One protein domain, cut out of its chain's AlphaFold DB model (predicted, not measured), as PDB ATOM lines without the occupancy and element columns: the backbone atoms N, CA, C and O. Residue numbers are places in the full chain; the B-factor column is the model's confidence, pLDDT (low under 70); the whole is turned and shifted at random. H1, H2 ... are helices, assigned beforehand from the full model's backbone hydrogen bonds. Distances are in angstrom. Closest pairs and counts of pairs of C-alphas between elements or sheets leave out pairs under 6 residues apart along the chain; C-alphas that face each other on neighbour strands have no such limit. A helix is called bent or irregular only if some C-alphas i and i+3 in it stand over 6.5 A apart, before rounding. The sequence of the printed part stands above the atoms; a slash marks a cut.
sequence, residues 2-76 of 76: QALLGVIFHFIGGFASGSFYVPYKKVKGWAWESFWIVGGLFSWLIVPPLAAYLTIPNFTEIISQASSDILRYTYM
ATOM      1  N   GLN A   2      21.737  19.835 -26.908       86.94
ATOM      2  CA  GLN A   2      20.690  20.851 -26.674       86.94
ATOM      3  C   GLN A   2      19.253  20.295 -26.607       86.94
ATOM      4  O   GLN A   2      18.478  20.703 -25.752       86.94
ATOM      5  N   ALA A   3      18.909  19.307 -27.442       93.31
ATOM      6  CA  ALA A   3      17.579  18.687 -27.417       93.31
ATOM      7  C   ALA A   3      17.269  17.966 -26.089       93.31
ATOM      8  O   ALA A   3      16.151  18.045 -25.597       93.31
ATOM      9  N   LEU A   4      18.266  17.311 -25.477       95.94
ATOM     10  CA  LEU A   4      18.096  16.628 -24.192       95.94
ATOM     11  C   LEU A   4      17.825  17.629 -23.062       95.94
ATOM     12  O   LEU A   4      16.904  17.430 -22.279       95.94
ATOM     13  N   LEU A   5      18.583  18.731 -23.017       95.81
ATOM     14  CA  LEU A   5      18.335  19.817 -22.065       95.81
ATOM     15  C   LEU A   5      16.961  20.456 -22.288       95.81
ATOM     16  O   LEU A   5      16.247  20.698 -21.321       95.81
ATOM     17  N   GLY A   6      16.556  20.657 -23.545       95.88
ATOM     18  CA  GLY A   6      15.222  21.152 -23.884       95.88
ATOM     19  C   GLY A   6      14.104  20.258 -23.341       95.88
ATOM     20  O   GLY A   6      13.171  20.757 -22.716       95.88
ATOM     21  N   VAL A   7      14.226  18.936 -23.500       96.62
ATOM     22  CA  VAL A   7      13.268  17.966 -22.938       96.62
ATOM     23  C   VAL A   7      13.248  18.026 -21.409       96.62
ATOM     24  O   VAL A   7      12.170  18.041 -20.820       96.62
ATOM     25  N   ILE A   8      14.414  18.110 -20.761       97.25
ATOM     26  CA  ILE A   8      14.508  18.201 -19.297       97.25
ATOM     27  C   ILE A   8      13.858  19.493 -18.784       97.25
ATOM     28  O   ILE A   8      13.037  19.437 -17.871       97.25
ATOM     29  N   PHE A   9      14.168  20.649 -19.375       95.25
ATOM     30  CA  PHE A   9      13.566  21.919 -18.963       95.25
ATOM     31  C   PHE A   9      12.058  21.947 -19.212       95.25
ATOM     32  O   PHE A   9      11.310  22.429 -18.361       95.25
ATOM     33  N   HIS A  10      11.593  21.377 -20.326       95.44
ATOM     34  CA  HIS A  10      10.164  21.251 -20.591       95.44
ATOM     35  C   HIS A  10       9.475  20.338 -19.570       95.44
ATOM     36  O   HIS A  10       8.411  20.684 -19.059       95.44
ATOM     37  N   PHE A  11      10.101  19.213 -19.216       96.69
ATOM     38  CA  PHE A  11       9.602  18.314 -18.176       96.69
ATOM     39  C   PHE A  11       9.501  19.017 -16.818       96.69
ATOM     40  O   PHE A  11       8.458  18.937 -16.172       96.69
ATOM     41  N   ILE A  12      10.539  19.752 -16.407       96.56
ATOM     42  CA  ILE A  12      10.530  20.528 -15.157       96.56
ATOM     43  C   ILE A  12       9.410  21.575 -15.186       96.56
ATOM     44  O   ILE A  12       8.662  21.690 -14.216       96.56
ATOM     45  N   GLY A  13       9.245  22.292 -16.301       92.25
ATOM     46  CA  GLY A  13       8.164  23.264 -16.474       92.25
ATOM     47  C   GLY A  13       6.772  22.630 -16.390       92.25
ATOM     48  O   GLY A  13       5.907  23.124 -15.665       92.25
ATOM     49  N   GLY A  14       6.560  21.498 -17.067       93.38
ATOM     50  CA  GLY A  14       5.304  20.747 -17.019       93.38
ATOM     51  C   GLY A  14       4.996  20.199 -15.623       93.38
ATOM     52  O   GLY A  14       3.868  20.320 -15.142       93.38
ATOM     53  N   PHE A  15       6.008  19.670 -14.932       94.62
ATOM     54  CA  PHE A  15       5.888  19.210 -13.551       94.62
ATOM     55  C   PHE A  15       5.549  20.359 -12.591       94.62
ATOM     56  O   PHE A  15       4.641  20.222 -11.768       94.62
ATOM     57  N   ALA A  16       6.221  21.507 -12.705       90.88
ATOM     58  CA  ALA A  16       5.937  22.689 -11.891       90.88
ATOM     59  C   ALA A  16       4.503  23.202 -12.118       90.88
ATOM     60  O   ALA A  16       3.771  23.435 -11.158       90.88
ATOM     61  N   SER A  17       4.064  23.284 -13.379       86.44
ATOM     62  CA  SER A  17       2.702  23.700 -13.736       86.44
ATOM     63  C   SER A  17       1.634  22.739 -13.193       86.44
ATOM     64  O   SER A  17       0.670  23.168 -12.562       86.44
ATOM     65  N   GLY A  18       1.819  21.425 -13.353       87.06
ATOM     66  CA  GLY A  18       0.867  20.433 -12.841       87.06
ATOM     67  C   GLY A  18       0.829  20.359 -11.310       87.06
ATOM     68  O   GLY A  18      -0.244  20.231 -10.716       87.06
ATOM     69  N   SER A  19       1.990  20.467 -10.656       89.25
ATOM     70  CA  SER A  19       2.094  20.409  -9.191       89.25
ATOM     71  C   SER A  19       1.507  21.638  -8.496       89.25
ATOM     72  O   SER A  19       0.987  21.503  -7.386       89.25
ATOM     73  N   PHE A  20       1.476  22.796  -9.163       85.44
ATOM     74  CA  PHE A  20       0.840  24.014  -8.657       85.44
ATOM     75  C   PHE A  20      -0.634  23.807  -8.255       85.44
ATOM     76  O   PHE A  20      -1.097  24.374  -7.267       85.44
ATOM     77  N   TYR A  21      -1.352  22.919  -8.952       84.44
ATOM     78  CA  TYR A  21      -2.757  22.599  -8.669       84.44
ATOM     79  C   TYR A  21      -2.944  21.435  -7.681       84.44
ATOM     80  O   TYR A  21      -4.068  21.127  -7.284       84.44
ATOM     81  N   VAL A  22      -1.882  20.758  -7.237       88.06
ATOM     82  CA  VAL A  22      -2.002  19.624  -6.298       88.06
ATOM     83  C   VAL A  22      -2.625  20.024  -4.953       88.06
ATOM     84  O   VAL A  22      -3.495  19.284  -4.479       88.06
ATOM     85  N   PRO A  23      -2.278  21.174  -4.336       85.00
ATOM     86  CA  PRO A  23      -2.926  21.621  -3.103       85.00
ATOM     87  C   PRO A  23      -4.439  21.802  -3.249       85.00
ATOM     88  O   PRO A  23      -5.175  21.625  -2.280       85.00
ATOM     89  N   TYR A  24      -4.922  22.078  -4.462       85.56
ATOM     90  CA  TYR A  24      -6.325  22.381  -4.714       85.56
ATOM     91  C   TYR A  24      -7.211  21.149  -4.500       85.56
ATOM     92  O   TYR A  24      -8.358  21.282  -4.088       85.56
ATOM     93  N   LYS A  25      -6.655  19.935  -4.639       85.88
ATOM     94  CA  LYS A  25      -7.346  18.683  -4.279       85.88
ATOM     95  C   LYS A  25      -7.703  18.588  -2.790       85.88
ATOM     96  O   LYS A  25      -8.545  17.774  -2.416       85.88
ATOM     97  N   LYS A  26      -7.041  19.369  -1.930       88.88
ATOM     98  CA  LYS A  26      -7.314  19.416  -0.487       88.88
ATOM     99  C   LYS A  26      -8.345  20.486  -0.115       88.88
ATOM    100  O   LYS A  26      -8.826  20.464   1.015       88.88
ATOM    101  N   VAL A  27      -8.703  21.383  -1.035       91.00
ATOM    102  CA  VAL A  27      -9.729  22.409  -0.812       91.00
ATOM    103  C   VAL A  27     -11.104  21.760  -0.955       91.00
ATOM    104  O   VAL A  27     -11.427  21.182  -1.989       91.00
ATOM    105  N   LYS A  28     -11.911  21.820   0.107       91.19
ATOM    106  CA  LYS A  28     -13.256  21.233   0.165       91.19
ATOM    107  C   LYS A  28     -14.264  22.288   0.608       91.19
ATOM    108  O   LYS A  28     -13.931  23.152   1.412       91.19
ATOM    109  N   GLY A  29     -15.493  22.197   0.101       92.31
ATOM    110  CA  GLY A  29     -16.596  23.080   0.497       92.31
ATOM    111  C   GLY A  29     -16.549  24.494  -0.094       92.31
ATOM    112  O   GLY A  29     -17.360  25.328   0.286       92.31
ATOM    113  N   TRP A  30     -15.621  24.773  -1.011       94.31
ATOM    114  CA  TRP A  30     -15.584  26.038  -1.742       94.31
ATOM    115  C   TRP A  30     -16.487  25.974  -2.971       94.31
ATOM    116  O   TRP A  30     -16.525  24.953  -3.661       94.31
ATOM    117  N   ALA A  31     -17.170  27.081  -3.264       94.81
ATOM    118  CA  ALA A  31     -17.780  27.287  -4.570       94.81
ATOM    119  C   ALA A  31     -16.693  27.346  -5.652       94.81
ATOM    120  O   ALA A  31     -15.559  27.770  -5.400       94.81
ATOM    121  N   TRP A  32     -17.054  26.924  -6.859       91.69
ATOM    122  CA  TRP A  32     -16.147  26.869  -8.002       91.69
ATOM    123  C   TRP A  32     -15.555  28.246  -8.328       91.69
ATOM    124  O   TRP A  32     -14.351  28.378  -8.536       91.69
ATOM    125  N   GLU A  33     -16.376  29.289  -8.291       95.19
ATOM    126  CA  GLU A  33     -15.998  30.667  -8.582       95.19
ATOM    127  C   GLU A  33     -14.950  31.181  -7.591       95.19
ATOM    128  O   GLU A  33     -13.903  31.683  -8.000       95.19
ATOM    129  N   SER A  34     -15.184  30.990  -6.289       92.94
ATOM    130  CA  SER A  34     -14.239  31.393  -5.240       92.94
ATOM    131  C   SER A  34     -12.900  30.676  -5.383       92.94
ATOM    132  O   SER A  34     -11.841  31.280  -5.216       92.94
ATOM    133  N   PHE A  35     -12.940  29.388  -5.721       91.31
ATOM    134  CA  PHE A  35     -11.754  28.568  -5.930       91.31
ATOM    135  C   PHE A  35     -10.902  29.075  -7.099       91.31
ATOM    136  O   PHE A  35      -9.691  29.254  -6.943       91.31
ATOM    137  N   TRP A  36     -11.524  29.383  -8.239       90.56
ATOM    138  CA  TRP A  36     -10.798  29.909  -9.398       90.56
ATOM    139  C   TRP A  36     -10.321  31.337  -9.220       90.56
ATOM    140  O   TRP A  36      -9.206  31.637  -9.634       90.56
ATOM    141  N   ILE A  37     -11.106  32.211  -8.590       93.62
ATOM    142  CA  ILE A  37     -10.703  33.606  -8.382       93.62
ATOM    143  C   ILE A  37      -9.486  33.678  -7.458       93.62
ATOM    144  O   ILE A  37      -8.506  34.345  -7.789       93.62
ATOM    145  N   VAL A  38      -9.504  32.960  -6.331       92.56
ATOM    146  CA  VAL A  38      -8.354  32.932  -5.411       92.56
ATOM    147  C   VAL A  38      -7.134  32.314  -6.091       92.56
ATOM    148  O   VAL A  38      -6.023  32.827  -5.948       92.56
ATOM    149  N   GLY A  39      -7.335  31.253  -6.873       90.56
ATOM    150  CA  GLY A  39      -6.242  30.615  -7.587       90.56
ATOM    151  C   GLY A  39      -5.639  31.451  -8.713       90.56
ATOM    152  O   GLY A  39      -4.415  31.526  -8.848       90.56
ATOM    153  N   GLY A  40      -6.481  32.142  -9.479       91.69
ATOM    154  CA  GLY A  40      -6.062  33.098 -10.499       91.69
ATOM    155  C   GLY A  40      -5.298  34.265  -9.883       91.69
ATOM    156  O   GLY A  40      -4.208  34.596 -10.336       91.69
ATOM    157  N   LEU A  41      -5.793  34.822  -8.775       94.31
ATOM    158  CA  LEU A  41      -5.118  35.915  -8.077       94.31
ATOM    159  C   LEU A  41      -3.725  35.503  -7.577       94.31
ATOM    160  O   LEU A  41      -2.752  36.227  -7.793       94.31
ATOM    161  N   PHE A  42      -3.593  34.320  -6.972       91.56
ATOM    162  CA  PHE A  42      -2.282  33.826  -6.549       91.56
ATOM    163  C   PHE A  42      -1.346  33.572  -7.735       91.56
ATOM    164  O   PHE A  42      -0.201  34.021  -7.715       91.56
ATOM    165  N   SER A  43      -1.821  32.872  -8.766       89.50
ATOM    166  CA  SER A  43      -0.984  32.459  -9.900       89.50
ATOM    167  C   SER A  43      -0.574  33.609 -10.818       89.50
ATOM    168  O   SER A  43       0.526  33.571 -11.365       89.50
ATOM    169  N   TRP A  44      -1.418  34.631 -10.973       89.62
ATOM    170  CA  TRP A  44      -1.178  35.727 -11.912       89.62
ATOM    171  C   TRP A  44      -0.662  37.000 -11.250       89.62
ATOM    172  O   TRP A  44       0.143  37.696 -11.860       89.62
ATOM    173  N   LEU A  45      -1.091  37.312 -10.023       92.94
ATOM    174  CA  LEU A  45      -0.755  38.591  -9.391       92.94
ATOM    175  C   LEU A  45       0.284  38.464  -8.274       92.94
ATOM    176  O   LEU A  45       1.083  39.374  -8.095       92.94
ATOM    177  N   ILE A  46       0.296  37.355  -7.527       94.06
ATOM    178  CA  ILE A  46       1.186  37.202  -6.362       94.06
ATOM    179  C   ILE A  46       2.477  36.475  -6.733       94.06
ATOM    180  O   ILE A  46       3.570  36.971  -6.465       94.06
ATOM    181  N   VAL A  47       2.370  35.291  -7.341       93.31
ATOM    182  CA  VAL A  47       3.533  34.436  -7.615       93.31
ATOM    183  C   VAL A  47       4.539  35.099  -8.565       93.31
ATOM    184  O   VAL A  47       5.725  35.029  -8.249       93.31
ATOM    185  N   PRO A  48       4.150  35.776  -9.667       92.62
ATOM    186  CA  PRO A  48       5.124  36.380 -10.576       92.62
ATOM    187  C   PRO A  48       6.025  37.452  -9.935       92.62
ATOM    188  O   PRO A  48       7.246  37.294 -10.011       92.62
ATOM    189  N   PRO A  49       5.508  38.499  -9.253       93.94
ATOM    190  CA  PRO A  49       6.378  39.473  -8.594       93.94
ATOM    191  C   PRO A  49       7.140  38.871  -7.409       93.94
ATOM    192  O   PRO A  49       8.279  39.265  -7.176       93.94
ATOM    193  N   LEU A  50       6.572  37.893  -6.690       95.62
ATOM    194  CA  LEU A  50       7.287  37.190  -5.620       95.62
ATOM    195  C   LEU A  50       8.480  36.396  -6.168       95.62
ATOM    196  O   LEU A  50       9.579  36.473  -5.624       95.62
ATOM    197  N   ALA A  51       8.283  35.651  -7.256       94.56
ATOM    198  CA  ALA A  51       9.348  34.906  -7.913       94.56
ATOM    199  C   ALA A  51      10.430  35.853  -8.440       94.56
ATOM    200  O   ALA A  51      11.613  35.607  -8.206       94.56
ATOM    201  N   ALA A  52      10.041  36.957  -9.082       95.19
ATOM    202  CA  ALA A  52      10.975  37.983  -9.536       95.19
ATOM    203  C   ALA A  52      11.777  38.573  -8.367       95.19
ATOM    204  O   ALA A  52      13.001  38.600  -8.423       95.19
ATOM    205  N   TYR A  53      11.114  38.941  -7.270       96.44
ATOM    206  CA  TYR A  53      11.773  39.456  -6.070       96.44
ATOM    207  C   TYR A  53      12.788  38.470  -5.466       96.44
ATOM    208  O   TYR A  53      13.852  38.880  -5.010       96.44
ATOM    209  N   LEU A  54      12.480  37.169  -5.473       96.75
ATOM    210  CA  LEU A  54      13.354  36.133  -4.911       96.75
ATOM    211  C   LEU A  54      14.506  35.716  -5.836       96.75
ATOM    212  O   LEU A  54      15.494  35.165  -5.355       96.75
ATOM    213  N   THR A  55      14.375  35.917  -7.149       96.69
ATOM    214  CA  THR A  55      15.323  35.384  -8.148       96.69
ATOM    215  C   THR A  55      16.113  36.457  -8.889       96.69
ATOM    216  O   THR A  55      17.171  36.153  -9.437       96.69
ATOM    217  N   ILE A  56      15.639  37.705  -8.892       96.38
ATOM    218  CA  ILE A  56      16.266  38.834  -9.581       96.38
ATOM    219  C   ILE A  56      16.858  39.785  -8.530       96.38
ATOM    220  O   ILE A  56      16.110  40.403  -7.766       96.38
ATOM    221  N   PRO A  57      18.193  39.949  -8.484       95.81
ATOM    222  CA  PRO A  57      18.833  40.918  -7.599       95.81
ATOM    223  C   PRO A  57      18.319  42.338  -7.858       95.81
ATOM    224  O   PRO A  57      18.183  42.748  -9.008       95.81
ATOM    225  N   ASN A  58      18.061  43.095  -6.787       96.00
ATOM    226  CA  ASN A  58      17.607  44.492  -6.839       96.00
ATOM    227  C   ASN A  58      16.327  44.717  -7.673       96.00
ATOM    228  O   ASN A  58      16.115  45.807  -8.198       96.00
ATOM    229  N   PHE A  59      15.449  43.711  -7.785       95.62
ATOM    230  CA  PHE A  59      14.215  43.792  -8.578       95.62
ATOM    231  C   PHE A  59      13.382  45.053  -8.293       95.62
ATOM    232  O   PHE A  59      12.908  45.710  -9.217       95.62
ATOM    233  N   THR A  60      13.235  45.425  -7.022       93.88
ATOM    234  CA  THR A  60      12.473  46.615  -6.616       93.88
ATOM    235  C   THR A  60      13.082  47.917  -7.133       93.88
ATOM    236  O   THR A  60      12.338  48.808  -7.532       93.88
ATOM    237  N   GLU A  61      14.410  48.020  -7.159       95.81
ATOM    238  CA  GLU A  61      15.126  49.177  -7.702       95.81
ATOM    239  C   GLU A  61      14.996  49.245  -9.228       95.81
ATOM    240  O   GLU A  61      14.729  50.308  -9.778       95.81
ATOM    241  N   ILE A  62      15.091  48.103  -9.913       94.00
ATOM    242  CA  ILE A  62      14.907  48.028 -11.371       94.00
ATOM    243  C   ILE A  62      13.519  48.548 -11.764       94.00
ATOM    244  O   ILE A  62      13.389  49.350 -12.689       94.00
ATOM    245  N   ILE A  63      12.477  48.108 -11.054       92.88
ATOM    246  CA  ILE A  63      11.104  48.538 -11.332       92.88
ATOM    247  C   ILE A  63      10.894  50.015 -10.976       92.88
ATOM    248  O   ILE A  63      10.214  50.717 -11.722       92.88
ATOM    249  N   SER A  64      11.482  50.519  -9.884       93.31
ATOM    250  CA  SER A  64      11.337  51.932  -9.504       93.31
ATOM    251  C   SER A  64      12.068  52.895 -10.447       93.31
ATOM    252  O   SER A  64      11.674  54.054 -10.551       93.31
ATOM    253  N   GLN A  65      13.093  52.419 -11.156       95.50
ATOM    254  CA  GLN A  65      13.819  53.174 -12.182       95.50
ATOM    255  C   GLN A  65      13.138  53.150 -13.562       95.50
ATOM    256  O   GLN A  65      13.593  53.839 -14.478       95.50
ATOM    257  N   ALA A  66      12.056  52.384 -13.741       93.62
ATOM    258  CA  ALA A  66      11.333  52.333 -15.008       93.62
ATOM    259  C   ALA A  66      10.707  53.699 -15.351       93.62
ATOM    260  O   ALA A  66      10.074  54.342 -14.511       93.62
ATOM    261  N   SER A  67      10.855  54.148 -16.603       95.00
ATOM    262  CA  SER A  67      10.299  55.434 -17.029       95.00
ATOM    263  C   SER A  67       8.769  55.401 -17.080       95.00
ATOM    264  O   SER A  67       8.153  54.386 -17.415       95.00
ATOM    265  N   SER A  68       8.137  56.541 -16.788       91.88
ATOM    266  CA  SER A  68       6.675  56.664 -16.812       91.88
ATOM    267  C   SER A  68       6.075  56.374 -18.191       91.88
ATOM    268  O   SER A  68       4.971  55.839 -18.264       91.88
ATOM    269  N   ASP A  69       6.807  56.658 -19.272       95.19
ATOM    270  CA  ASP A  69       6.381  56.329 -20.635       95.19
ATOM    271  C   ASP A  69       6.316  54.814 -20.854       95.19
ATOM    272  O   ASP A  69       5.324  54.316 -21.384       95.19
ATOM    273  N   ILE A  70       7.322  54.060 -20.390       92.62
ATOM    274  CA  ILE A  70       7.328  52.591 -20.484       92.62
ATOM    275  C   ILE A  70       6.164  52.004 -19.681       92.62
ATOM    276  O   ILE A  70       5.447  51.136 -20.182       92.62
ATOM    277  N   LEU A  71       5.938  52.493 -18.459       90.25
ATOM    278  CA  LEU A  71       4.813  52.043 -17.635       90.25
ATOM    279  C   LEU A  71       3.474  52.339 -18.318       90.25
ATOM    280  O   LEU A  71       2.596  51.477 -18.343       90.25
ATOM    281  N   ARG A  72       3.331  53.517 -18.935       93.25
ATOM    282  CA  ARG A  72       2.123  53.885 -19.675       93.25
ATOM    283  C   ARG A  72       1.859  52.929 -20.836       93.25
ATOM    284  O   ARG A  72       0.747  52.431 -20.933       93.25
ATOM    285  N   TYR A  73       2.863  52.637 -21.662       94.31
ATOM    286  CA  TYR A  73       2.729  51.672 -22.763       94.31
ATOM    287  C   TYR A  73       2.487  50.229 -22.295       94.31
ATOM    288  O   TYR A  73       1.947  49.430 -23.049       94.31
ATOM    289  N   THR A  74       2.911  49.871 -21.081       91.75
ATOM    290  CA  THR A  74       2.753  48.504 -20.555       91.75
ATOM    291  C   THR A  74       1.342  48.247 -20.015       91.75
ATOM    292  O   THR A  74       0.863  47.117 -20.084       91.75
ATOM    293  N   TYR A  75       0.681  49.272 -19.462       89.38
ATOM    294  CA  TYR A  75      -0.608  49.131 -18.770       89.38
ATOM    295  C   TYR A  75      -1.824  49.707 -19.514       89.38
ATOM    296  O   TYR A  75      -2.948  49.466 -19.067       89.38
ATOM    297  N   MET A  76      -1.628  50.472 -20.593       84.69
ATOM    298  CA  MET A  76      -2.698  51.058 -21.421       84.69
ATOM    299  C   MET A  76      -2.690  50.465 -22.824       84.69
ATOM    300  O   MET A  76      -3.798  50.165 -23.320       84.69
TER     301      MET A  76
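Overview. This is residues 2 to 76 of the 76 residues of the protein "Rhamnose/proton symporter RhaT" of Pseudoxanthomonas sp. SGD-10 (UniProt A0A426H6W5). Picture an open V made by two long helices, H1 as one arm and the bent helix H3 as the other, with the short helix H2 and residues 27 to 31 at the turn between them and a wide gap between the arms. At the far end of H3 the short helices H4 and H5 make a hook, and apart from a corner between H3b and H4 no two of the helices pack on each other. The printed part has 75 residues with five named helices, H1 to H5 in order along the chain, and no named strand; the class is all helix. It is only just extended, close to loose, with a radius of gyration of the C-alphas of 17.2 A, and its spans of 44 by 41 by 22 A make it only just flat.

Arrangement. Start with H1, residues 2 to 20, which touches no helix; it and H2, residues 22 to 26, meet only through their link. Go on to H3, residues 32 to 55, assigned as one helix by its hydrogen bonds but bent: C-alphas 44 and 47 are 6.5 A apart. Its arms, H3a at residues 32 to 44 and H3b at residues 47 to 55, stand at a shallow tilt of 28 degrees. H2 and H3a are apart, but only just, at 8.3 A. H1 is apart from both H3a and H3b. Look next at H4, residues 59 to 64: H3b and H4 only just touch, and only at the corner by their link, with 3 pairs of C-alphas within 8 A. The closest C-alphas are those of Tyr 53 and Phe 59, 5.6 A apart. The two run opposite ways at a steep tilt of 69 degrees, only just short of about perpendicular. H5, residues 68 to 75, is apart from H4 and from H3b. In H1, H3a, H3b, H4 and H5 every O i to N i+4 pair is within hydrogen-bond range; in H2 it is 0 of 1, beside 2 of 2 O i to N i+3 pairs.

Along the chain. Find C-alpha 2 at (20.690, 20.851, -26.674); from there H1 runs 27.0 A to C-alpha 20. H2 covers 7.9 A from Val 22 to Lys 26. At C-alpha 32, (-16.147, 26.869, -8.002), H3a begins and runs 17.8 A to Trp 44; H3b runs 11.8 A from Val 47 to Thr 55. H4 measures 8.7 A, and H5 10.7 A, ending with C-alpha 75 at (-0.608, 49.131, -18.770).

Size, cuts and confidence. The C-alphas farthest apart are those of Gln 2 and Gly 29, 46.2 A. The four links between the helices are tight. Residues 2 to 19, 28 to 34, 53 to 58 and 64 to 70 stand free. The printed part has no cut, its mean pLDDT is 92.6, and no printed residue is under 70.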